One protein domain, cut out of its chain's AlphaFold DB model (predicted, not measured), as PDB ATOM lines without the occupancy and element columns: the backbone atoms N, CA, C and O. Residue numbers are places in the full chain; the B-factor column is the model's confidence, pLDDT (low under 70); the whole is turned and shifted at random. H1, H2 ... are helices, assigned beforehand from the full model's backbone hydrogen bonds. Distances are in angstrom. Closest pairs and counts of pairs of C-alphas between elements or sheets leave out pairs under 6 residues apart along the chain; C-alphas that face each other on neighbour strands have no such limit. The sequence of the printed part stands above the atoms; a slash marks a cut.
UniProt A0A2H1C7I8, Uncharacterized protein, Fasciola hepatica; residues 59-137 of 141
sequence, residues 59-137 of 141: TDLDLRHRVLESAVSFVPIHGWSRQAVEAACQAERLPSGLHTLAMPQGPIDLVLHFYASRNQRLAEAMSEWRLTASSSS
ATOM      1  N   THR A  59     124.891 155.251 108.594       74.06
ATOM      2  CA  THR A  59     125.333 154.926 109.955       74.06
ATOM      3  C   THR A  59     124.445 153.900 110.659       74.06
ATOM      4  O   THR A  59     124.951 153.027 111.365       74.06
ATOM      5  N   ASP A  60     123.130 153.974 110.460       82.31
ATOM      6  CA  ASP A  60     122.155 153.087 111.095       82.31
ATOM      7  C   ASP A  60     122.141 151.711 110.429       82.31
ATOM      8  O   ASP A  60     121.950 150.693 111.101       82.31
ATOM      9  N   LEU A  61     122.389 151.663 109.116       86.75
ATOM     10  CA  LEU A  61     122.511 150.412 108.376       86.75
ATOM     11  C   LEU A  61     123.767 149.633 108.789       86.75
ATOM     12  O   LEU A  61     123.685 148.428 109.041       86.75
ATOM     13  N   ASP A  62     124.903 150.319 108.919       88.88
ATOM     14  CA  ASP A  62     126.158 149.709 109.363       88.88
ATOM     15  C   ASP A  62     126.052 149.199 110.804       88.88
ATOM     16  O   ASP A  62     126.466 148.075 111.113       88.88
ATOM     17  N   LEU A  63     125.431 149.990 111.689       89.50
ATOM     18  CA  LEU A  63     125.154 149.576 113.063       89.50
ATOM     19  C   LEU A  63     124.259 148.334 113.095       89.50
ATOM     20  O   LEU A  63     124.563 147.371 113.802       89.50
ATOM     21  N   ARG A  64     123.178 148.325 112.308       91.44
ATOM     22  CA  ARG A  64     122.277 147.175 112.180       91.44
ATOM     23  C   ARG A  64     123.029 145.928 111.725       91.44
ATOM     24  O   ARG A  64     122.872 144.879 112.344       91.44
ATOM     25  N   HIS A  65     123.832 146.032 110.668       92.56
ATOM     26  CA  HIS A  65     124.605 144.908 110.144       92.56
ATOM     27  C   HIS A  65     125.560 144.352 111.206       92.56
ATOM     28  O   HIS A  65     125.599 143.146 111.447       92.56
ATOM     29  N   ARG A  66     126.278 145.235 111.908       92.38
ATOM     30  CA  ARG A  66     127.196 144.852 112.985       92.38
ATOM     31  C   ARG A  66     126.483 144.098 114.113       92.38
ATOM     32  O   ARG A  66     126.916 143.012 114.490       92.38
ATOM     33  N   VAL A  67     125.361 144.633 114.597       94.00
ATOM     34  CA  VAL A  67     124.542 143.998 115.645       94.00
ATOM     35  C   VAL A  67     124.039 142.624 115.201       94.00
ATOM     36  O   VAL A  67     124.135 141.657 115.959       94.00
ATOM     37  N   LEU A  68     123.507 142.520 113.980       94.88
ATOM     38  CA  LEU A  68     122.948 141.271 113.466       94.88
ATOM     39  C   LEU A  68     124.023 140.208 113.232       94.88
ATOM     40  O   LEU A  68     123.799 139.052 113.580       94.88
ATOM     41  N   GLU A  69     125.195 140.574 112.706       95.94
ATOM     42  CA  GLU A  69     126.305 139.629 112.538       95.94
ATOM     43  C   GLU A  69     126.800 139.107 113.893       95.94
ATOM     44  O   GLU A  69     127.014 137.907 114.058       95.94
ATOM     45  N   SER A  70     126.902 139.982 114.895       95.31
ATOM     46  CA  SER A  70     127.268 139.606 116.263       95.31
ATOM     47  C   SER A  70     126.254 138.650 116.893       95.31
ATOM     48  O   SER A  70     126.617 137.621 117.468       95.31
ATOM     49  N   ALA A  71     124.963 138.925 116.690       96.31
ATOM     50  CA  ALA A  71     123.858 138.115 117.192       96.31
ATOM     51  C   ALA A  71     123.831 136.683 116.654       96.31
ATOM     52  O   ALA A  71     123.394 135.786 117.377       96.31
ATOM     53  N   VAL A  72     124.359 136.428 115.450       96.69
ATOM     54  CA  VAL A  72     124.488 135.062 114.909       96.69
ATOM     55  C   VAL A  72     125.286 134.155 115.855       96.69
ATOM     56  O   VAL A  72     124.966 132.973 115.977       96.69
ATOM     57  N   SER A  73     126.261 134.696 116.593       96.38
ATOM     58  CA  SER A  73     127.066 133.932 117.563       96.38
ATOM     59  C   SER A  73     126.270 133.473 118.790       96.38
ATOM     60  O   SER A  73     126.650 132.507 119.447       96.38
ATOM     61  N   PHE A  74     125.150 134.136 119.088       96.62
ATOM     62  CA  PHE A  74     124.287 133.856 120.240       96.62
ATOM     63  C   PHE A  74     123.064 132.997 119.884       96.62
ATOM     64  O   PHE A  74     122.380 132.496 120.780       96.62
ATOM     65  N   VAL A  75     122.813 132.760 118.591       97.06
ATOM     66  CA  VAL A  75     121.738 131.880 118.100       97.06
ATOM     67  C   VAL A  75     121.815 130.452 118.664       97.06
ATOM     68  O   VAL A  75     120.763 129.918 119.003       97.06
ATOM     69  N   PRO A  76     122.988 129.810 118.847       96.75
ATOM     70  CA  PRO A  76     123.045 128.470 119.442       96.75
ATOM     71  C   PRO A  76     122.507 128.391 120.878       96.75
ATOM     72  O   PRO A  76     122.089 127.322 121.313       96.75
ATOM     73  N   ILE A  77     122.523 129.509 121.613       96.69
ATOM     74  CA  ILE A  77     122.121 129.580 123.024       96.69
ATOM     75  C   ILE A  77     120.672 130.066 123.148       96.69
ATOM     76  O   ILE A  77     119.877 129.480 123.877       96.69
ATOM     77  N   HIS A  78     120.324 131.136 122.429       96.38
ATOM     78  CA  HIS A  78     119.042 131.837 122.560       96.38
ATOM     79  C   HIS A  78     118.071 131.591 121.395       96.38
ATOM     80  O   HIS A  78     116.943 132.095 121.406       96.38
ATOM     81  N   GLY A  79     118.494 130.845 120.374       96.31
ATOM     82  CA  GLY A  79     117.751 130.650 119.133       96.31
ATOM     83  C   GLY A  79     117.661 131.913 118.275       96.31
ATOM     84  O   GLY A  79     118.290 132.939 118.538       96.31
ATOM     85  N   TRP A  80     116.832 131.847 117.233       95.88
ATOM     86  CA  TRP A  80     116.461 133.005 116.418       95.88
ATOM     87  C   TRP A  80     115.430 133.831 117.184       95.88
ATOM     88  O   TRP A  80     114.225 133.660 117.021       95.88
ATOM     89  N   SER A  81     115.901 134.670 118.101       95.81
ATOM     90  CA  SER A  81     115.036 135.411 119.016       95.81
ATOM     91  C   SER A  81     115.592 136.798 119.323       95.81
ATOM     92  O   SER A  81     116.754 137.106 119.054       95.81
ATOM     93  N   ARG A  82     114.756 137.642 119.939       95.00
ATOM     94  CA  ARG A  82     115.183 138.946 120.464       95.00
ATOM     95  C   ARG A  82     116.329 138.807 121.475       95.00
ATOM     96  O   ARG A  82     117.224 139.643 121.483       95.00
ATOM     97  N   GLN A  83     116.320 137.744 122.282       95.31
ATOM     98  CA  GLN A  83     117.326 137.512 123.320       95.31
ATOM     99  C   GLN A  83     118.733 137.349 122.731       95.31
ATOM    100  O   GLN A  83     119.691 137.828 123.326       95.31
ATOM    101  N   ALA A  84     118.863 136.747 121.541       96.12
ATOM    102  CA  ALA A  84     120.150 136.636 120.853       96.12
ATOM    103  C   ALA A  84     120.731 138.013 120.484       96.12
ATOM    104  O   ALA A  84     121.923 138.253 120.664       96.12
ATOM    105  N   VAL A  85     119.883 138.940 120.022       94.88
ATOM    106  CA  VAL A  85     120.304 140.315 119.709       94.88
ATOM    107  C   VAL A  85     120.582 141.123 120.969       94.88
ATOM    108  O   VAL A  85     121.544 141.880 121.005       94.88
ATOM    109  N   GLU A  86     119.798 140.951 122.029       94.56
ATOM    110  CA  GLU A  86     120.071 141.621 123.303       94.56
ATOM    111  C   GLU A  86     121.392 141.155 123.925       94.56
ATOM    112  O   GLU A  86     122.171 141.992 124.381       94.56
ATOM    113  N   ALA A  87     121.686 139.852 123.871       94.38
ATOM    114  CA  ALA A  87     122.971 139.298 124.290       94.38
ATOM    115  C   ALA A  87     124.134 139.866 123.457       94.38
ATOM    116  O   ALA A  87     125.166 140.240 124.016       94.38
ATOM    117  N   ALA A  88     123.946 140.020 122.143       93.75
ATOM    118  CA  ALA A  88     124.931 140.655 121.270       93.75
ATOM    119  C   ALA A  88     125.154 142.134 121.606       93.75
ATOM    120  O   ALA A  88     126.295 142.568 121.737       93.75
ATOM    121  N   CYS A  89     124.087 142.906 121.825       93.12
ATOM    122  CA  CYS A  89     124.200 144.304 122.243       93.12
ATOM    123  C   CYS A  89     124.953 144.439 123.573       93.12
ATOM    124  O   CYS A  89     125.795 145.324 123.711       93.12
ATOM    125  N   GLN A  90     124.695 143.547 124.536       92.94
ATOM    126  CA  GLN A  90     125.420 143.517 125.809       92.94
ATOM    127  C   GLN A  90     126.905 143.187 125.612       92.94
ATOM    128  O   GLN A  90     127.761 143.861 126.188       92.94
ATOM    129  N   ALA A  91     127.219 142.200 124.769       92.31
ATOM    130  CA  ALA A  91     128.593 141.828 124.445       92.31
ATOM    131  C   ALA A  91     129.357 142.964 123.739       92.31
ATOM    132  O   ALA A  91     130.534 143.190 124.018       92.31
ATOM    133  N   GLU A  92     128.677 143.725 122.881       89.31
ATOM    134  CA  GLU A  92     129.250 144.853 122.140       89.31
ATOM    135  C   GLU A  92     129.206 146.199 122.879       89.31
ATOM    136  O   GLU A  92     129.670 147.206 122.342       89.31
ATOM    137  N   ARG A  93     128.692 146.230 124.118       90.44
ATOM    138  CA  ARG A  93     128.477 147.455 124.918       90.44
ATOM    139  C   ARG A  93     127.630 148.506 124.194       90.44
ATOM    140  O   ARG A  93     127.851 149.709 124.340       90.44
ATOM    141  N   LEU A  94     126.659 148.047 123.416       86.56
ATOM    142  CA  LEU A  94     125.723 148.906 122.711       86.56
ATOM    143  C   LEU A  94     124.502 149.226 123.590       86.56
ATOM    144  O   LEU A  94     124.167 148.450 124.490       86.56
ATOM    145  N   PRO A  95     123.809 150.353 123.339       84.19
ATOM    146  CA  PRO A  95     122.610 150.715 124.081       84.19
ATOM    147  C   PRO A  95     121.540 149.617 124.081       84.19
ATOM    148  O   PRO A  95     121.252 148.974 123.066       84.19
ATOM    149  N   SER A  96     120.894 149.440 125.232       79.62
ATOM    150  CA  SER A  96     119.699 148.609 125.354       79.62
ATOM    151  C   SER A  96     118.571 149.162 124.479       79.62
ATOM    152  O   SER A  96     118.360 150.371 124.436       79.62
ATOM    153  N   GLY A  97     117.818 148.282 123.818       83.44
ATOM    154  CA  GLY A  97     116.699 148.671 122.951       83.44
ATOM    155  C   GLY A  97     117.023 148.697 121.458       83.44
ATOM    156  O   GLY A  97     116.104 148.767 120.653       83.44
ATOM    157  N   LEU A  98     118.289 148.515 121.060       85.69
ATOM    158  CA  LEU A  98     118.664 148.399 119.643       85.69
ATOM    159  C   LEU A  98     118.015 147.219 118.911       85.69
ATOM    160  O   LEU A  98     118.015 147.199 117.685       85.69
ATOM    161  N   HIS A  99     117.422 146.257 119.619       86.00
ATOM    162  CA  HIS A  99     116.678 145.172 118.986       86.00
ATOM    163  C   HIS A  99     115.508 145.682 118.124       86.00
ATOM    164  O   HIS A  99     115.161 145.026 117.148       86.00
ATOM    165  N   THR A 100     114.905 146.837 118.438       88.00
ATOM    166  CA  THR A 100     113.821 147.413 117.620       88.00
ATOM    167  C   THR A 100     114.344 147.986 116.306       88.00
ATOM    168  O   THR A 100     113.685 147.858 115.278       88.00
ATOM    169  N   LEU A 101     115.555 148.552 116.325       87.25
ATOM    170  CA  LEU A 101     116.254 149.057 115.143       87.25
ATOM    171  C   LEU A 101     116.822 147.908 114.291       87.25
ATOM    172  O   LEU A 101     116.704 147.895 113.065       87.25
ATOM    173  N   ALA A 102     117.424 146.913 114.947       86.69
ATOM    174  CA  ALA A 102     118.058 145.775 114.296       86.69
ATOM    175  C   ALA A 102     117.049 144.744 113.766       86.69
ATOM    176  O   ALA A 102     117.358 144.023 112.823       86.69
ATOM    177  N   MET A 103     115.836 144.671 114.320       92.25
ATOM    178  CA  MET A 103     114.832 143.665 113.955       92.25
ATOM    179  C   MET A 103     113.399 144.240 113.933       92.25
ATOM    180  O   MET A 103     112.572 143.850 114.765       92.25
ATOM    181  N   PRO A 104     113.061 145.159 113.006       89.75
ATOM    182  CA  PRO A 104     111.715 145.716 112.880       89.75
ATOM    183  C   PRO A 104     110.644 144.656 112.582       89.75
ATOM    184  O   PRO A 104     109.515 144.798 113.044       89.75
ATOM    185  N   GLN A 105     110.981 143.587 111.853       91.12
ATOM    186  CA  GLN A 105     110.085 142.452 111.583       91.12
ATOM    187  C   GLN A 105     110.266 141.313 112.602       91.12
ATOM    188  O   GLN A 105     109.694 140.231 112.466       91.12
ATOM    189  N   GLY A 106     111.065 141.540 113.647       92.62
ATOM    190  CA  GLY A 106     111.373 140.546 114.664       92.62
ATOM    191  C   GLY A 106     112.394 139.497 114.193       92.62
ATOM    192  O   GLY A 106     113.244 139.790 113.353       92.62
ATOM    193  N   PRO A 107     112.361 138.271 114.759       94.06
ATOM    194  CA  PRO A 107     113.344 137.201 114.524       94.06
ATOM    195  C   PRO A 107     113.704 136.894 113.075       94.06
ATOM    196  O   PRO A 107     114.833 136.488 112.801       94.06
ATOM    197  N   ILE A 108     112.764 137.105 112.153       95.56
ATOM    198  CA  ILE A 108     112.972 136.843 110.731       95.56
ATOM    199  C   ILE A 108     114.113 137.680 110.145       95.56
ATOM    200  O   ILE A 108     114.854 137.180 109.306       95.56
ATOM    201  N   ASP A 109     114.322 138.903 110.634       94.81
ATOM    202  CA  ASP A 109     115.390 139.779 110.148       94.81
ATOM    203  C   ASP A 109     116.781 139.202 110.420       94.81
ATOM    204  O   ASP A 109     117.677 139.316 109.586       94.81
ATOM    205  N   LEU A 110     116.951 138.528 111.559       96.00
ATOM    206  CA  LEU A 110     118.203 137.869 111.916       96.00
ATOM    207  C   LEU A 110     118.469 136.654 111.014       96.00
ATOM    208  O   LEU A 110     119.594 136.442 110.564       96.00
ATOM    209  N   VAL A 111     117.421 135.886 110.705       96.81
ATOM    210  CA  VAL A 111     117.497 134.740 109.786       96.81
ATOM    211  C   VAL A 111     117.828 135.206 108.368       96.81
ATOM    212  O   VAL A 111     118.716 134.652 107.721       96.81
ATOM    213  N   LEU A 112     117.142 136.244 107.884       95.81
ATOM    214  CA  LEU A 112     117.379 136.826 106.564       95.81
ATOM    215  C   LEU A 112     118.797 137.386 106.448       95.81
ATOM    216  O   LEU A 112     119.472 137.122 105.455       95.81
ATOM    217  N   HIS A 113     119.271 138.090 107.479       95.50
ATOM    218  CA  HIS A 113     120.644 138.580 107.544       95.50
ATOM    219  C   HIS A 113     121.657 137.437 107.444       95.50
ATOM    220  O   HIS A 113     122.599 137.507 106.656       95.50
ATOM    221  N   PHE A 114     121.437 136.352 108.193       96.75
ATOM    222  CA  PHE A 114     122.287 135.171 108.110       96.75
ATOM    223  C   PHE A 114     122.323 134.598 106.688       96.75
ATOM    224  O   PHE A 114     123.411 134.411 106.146       96.75
ATOM    225  N   TYR A 115     121.170 134.371 106.052       96.81
ATOM    226  CA  TYR A 115     121.138 133.862 104.678       96.81
ATOM    227  C   TYR A 115     121.845 134.794 103.696       96.81
ATOM    228  O   TYR A 115     122.657 134.325 102.904       96.81
ATOM    229  N   ALA A 116     121.584 136.100 103.763       95.50
ATOM    230  CA  ALA A 116     122.225 137.078 102.892       95.50
ATOM    231  C   ALA A 116     123.757 137.055 103.051       95.50
ATOM    232  O   ALA A 116     124.472 136.871 102.068       95.50
ATOM    233  N   SER A 117     124.248 137.128 104.293       94.69
ATOM    234  CA  SER A 117     125.678 137.109 104.635       94.69
ATOM    235  C   SER A 117     126.365 135.819 104.163       94.69
ATOM    236  O   SER A 117     127.436 135.857 103.554       94.69
ATOM    237  N   ARG A 118     125.748 134.648 104.375       96.94
ATOM    238  CA  ARG A 118     126.342 133.360 103.969       96.94
ATOM    239  C   ARG A 118     126.279 133.124 102.468       96.94
ATOM    240  O   ARG A 118     127.258 132.641 101.904       96.94
ATOM    241  N   ASN A 119     125.182 133.500 101.822       97.50
ATOM    242  CA  ASN A 119     125.056 133.388 100.373       97.50
ATOM    243  C   ASN A 119     126.044 134.318  99.662       97.50
ATOM    244  O   ASN A 119     126.627 133.919  98.658       97.50
ATOM    245  N   GLN A 120     126.288 135.513 100.206       96.62
ATOM    246  CA  GLN A 120     127.310 136.418  99.689       96.62
ATOM    247  C   GLN A 120     128.710 135.798  99.787       96.62
ATOM    248  O   GLN A 120     129.397 135.702  98.774       96.62
ATOM    249  N   ARG A 121     129.107 135.292 100.963       96.44
ATOM    250  CA  ARG A 121     130.411 134.617 101.133       96.44
ATOM    251  C   ARG A 121     130.567 133.413 100.205       96.44
ATOM    252  O   ARG A 121     131.648 133.157  99.689       96.44
ATOM    253  N   LEU A 122     129.484 132.668  99.985       97.75
ATOM    254  CA  LEU A 122     129.481 131.555  99.043       97.75
ATOM    255  C   LEU A 122     129.712 132.034  97.604       97.75
ATOM    256  O   LEU A 122     130.518 131.443  96.888       97.75
ATOM    257  N   ALA A 123     129.029 133.099  97.182       97.25
ATOM    258  CA  ALA A 123     129.206 133.687  95.858       97.25
ATOM    259  C   ALA A 123     130.639 134.206  95.653       97.25
ATOM    260  O   ALA A 123     131.234 133.960  94.604       97.25
ATOM    261  N   GLU A 124     131.211 134.855  96.670       97.19
ATOM    262  CA  GLU A 124     132.606 135.304  96.683       97.19
ATOM    263  C   GLU A 124     133.567 134.121  96.509       97.19
ATOM    264  O   GLU A 124     134.368 134.122  95.573       97.19
ATOM    265  N   ALA A 125     133.420 133.058  97.306       96.56
ATOM    266  CA  ALA A 125     134.255 131.858  97.207       96.56
ATOM    267  C   ALA A 125     134.148 131.169  95.833       96.56
ATOM    268  O   ALA A 125     135.153 130.770  95.246       96.56
ATOM    269  N   MET A 126     132.940 131.071  95.268       97.06
ATOM    270  CA  MET A 126     132.742 130.528  93.918       97.06
ATOM    271  C   MET A 126     133.410 131.391  92.840       97.06
ATOM    272  O   MET A 126     133.922 130.862  91.847       97.06
ATOM    273  N   SER A 127     133.382 132.714  93.010       96.25
ATOM    274  CA  SER A 127     134.045 133.648  92.099       96.25
ATOM    275  C   SER A 127     135.565 133.497  92.164       96.25
ATOM    276  O   SER A 127     136.215 133.390  91.124       96.25
ATOM    277  N   GLU A 128     136.114 133.370  93.373       95.06
ATOM    278  CA  GLU A 128     137.536 133.162  93.609       95.06
ATOM    279  C   GLU A 128     138.004 131.845  92.987       95.06
ATOM    280  O   GLU A 128     138.954 131.849  92.207       95.06
ATOM    281  N   TRP A 129     137.277 130.743  93.204       94.56
ATOM    282  CA  TRP A 129     137.589 129.445  92.594       94.56
ATOM    283  C   TRP A 129     137.651 129.495  91.065       94.56
ATOM    284  O   TRP A 129     138.504 128.853  90.445       94.56
ATOM    285  N   ARG A 130     136.769 130.280  90.436       93.81
ATOM    286  CA  ARG A 130     136.777 130.469  88.981       93.81
ATOM    287  C   ARG A 130     138.021 131.217  88.509       93.81
ATOM    288  O   ARG A 130     138.597 130.842  87.489       93.81
ATOM    289  N   LEU A 131     138.431 132.255  89.236       90.88
ATOM    290  CA  LEU A 131     139.618 133.054  88.919       90.88
ATOM    291  C   LEU A 131     140.912 132.268  89.165       90.88
ATOM    292  O   LEU A 131     141.844 132.332  88.364       90.88
ATOM    293  N   THR A 132     140.970 131.467  90.229       89.94
ATOM    294  CA  THR A 132     142.135 130.618  90.497       89.94
ATOM    295  C   THR A 132     142.298 129.550  89.417       89.94
ATOM    296  O   THR A 132     143.412 129.352  88.934       89.94
ATOM    297  N   ALA A 133     141.200 128.931  88.963       86.31
ATOM    298  CA  ALA A 133     141.222 127.904  87.917       86.31
ATOM    299  C   ALA A 133     141.633 128.440  86.531       86.31
ATOM    300  O   ALA A 133     142.296 127.739  85.763       86.31
ATOM    301  N   SER A 134     141.277 129.684  86.193       80.31
ATOM    302  CA  SER A 134     141.741 130.323  84.953       80.31
ATOM    303  C   SER A 134     143.210 130.758  85.035       80.31
ATOM    304  O   SER A 134     143.933 130.715  84.038       80.31
ATOM    305  N   SER A 135     143.685 131.128  86.228       78.06
ATOM    306  CA  SER A 135     145.089 131.490  86.443       78.06
ATOM    307  C   SER A 135     146.036 130.286  86.378       78.06
ATOM    308  O   SER A 135     147.150 130.420  85.873       78.06
ATOM    309  N   SER A 136     145.600 129.104  86.834       73.75
ATOM    310  CA  SER A 136     146.403 127.877  86.782       73.75
ATOM    311  C   SER A 136     146.577 127.357  85.355       73.75
ATOM    312  O   SER A 136     147.668 126.928  85.000       73.75
ATOM    313  N   SER A 137     145.549 127.459  84.505       71.62
ATOM    314  CA  SER A 137     145.634 127.005  83.106       71.62
ATOM    315  C   SER A 137     146.560 127.864  82.239       71.62
ATOM    316  O   SER A 137     147.098 127.375  81.250       71.62
TER     317      SER A 137
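AT A GLANCE: This is residues 59 to 137 of the 141 residues of an uncharacterized protein of Fasciola hepatica (UniProt A0A2H1C7I8). A small head, made of H1 to H4 and residues 107 to 117 of H5, has one long helical arm, residues 118 to 137 of H5, sticking out of it. The printed part has 79 residues with five named helices, H1 to H5 in chain order, and no named strand: all helix. The whole is loose, with a radius of gyration of the C-alphas of 15.8 A, and spans 54 by 27 by 22 A.

IN THESE COORDINATES: H1, residues 59 to 72, 20.5 A long, begins at C-alpha 59 (125.333, 154.926, 109.955). H2 is residues 75 to 78, H3 residues 82 to 91, 14.3 A, and H4 residues 99 to 102. H5, residues 107 to 137, 46.2 A, ends at C-alpha 137 (145.634, 127.005, 83.106).

HOW THE PARTS SIT: H1, with residues 67 to 72 alone, touches H3 about perpendicular at 77 degrees; their closest C-alphas, Ala 71 and Val 85, are 4.9 A apart. With residues 64 to 68 alone it touches H4, closest C-alphas Arg 64 and Ala 102, 4.9 A. H5 touches H1 with residues 110 to 114 alone, about perpendicular at 89 degrees, closest C-alphas Leu 68 and Leu 110, 6.0 A. H2 and H3 only just touch, only at the corner, with 3 pairs of C-alphas within 8 A, the closest His 78 and Ala 84, 5.2 A. In H1, H3 and H5 every O i to N i+4 pair is within hydrogen-bond range; H2 and H4 are too short for such a pair.

THE WHOLE: The two C-alphas farthest apart, Ser 96 and Ser 137, are 54.1 A apart. The printed part has no cut and no long link, and no printed residue is under 70 in pLDDT.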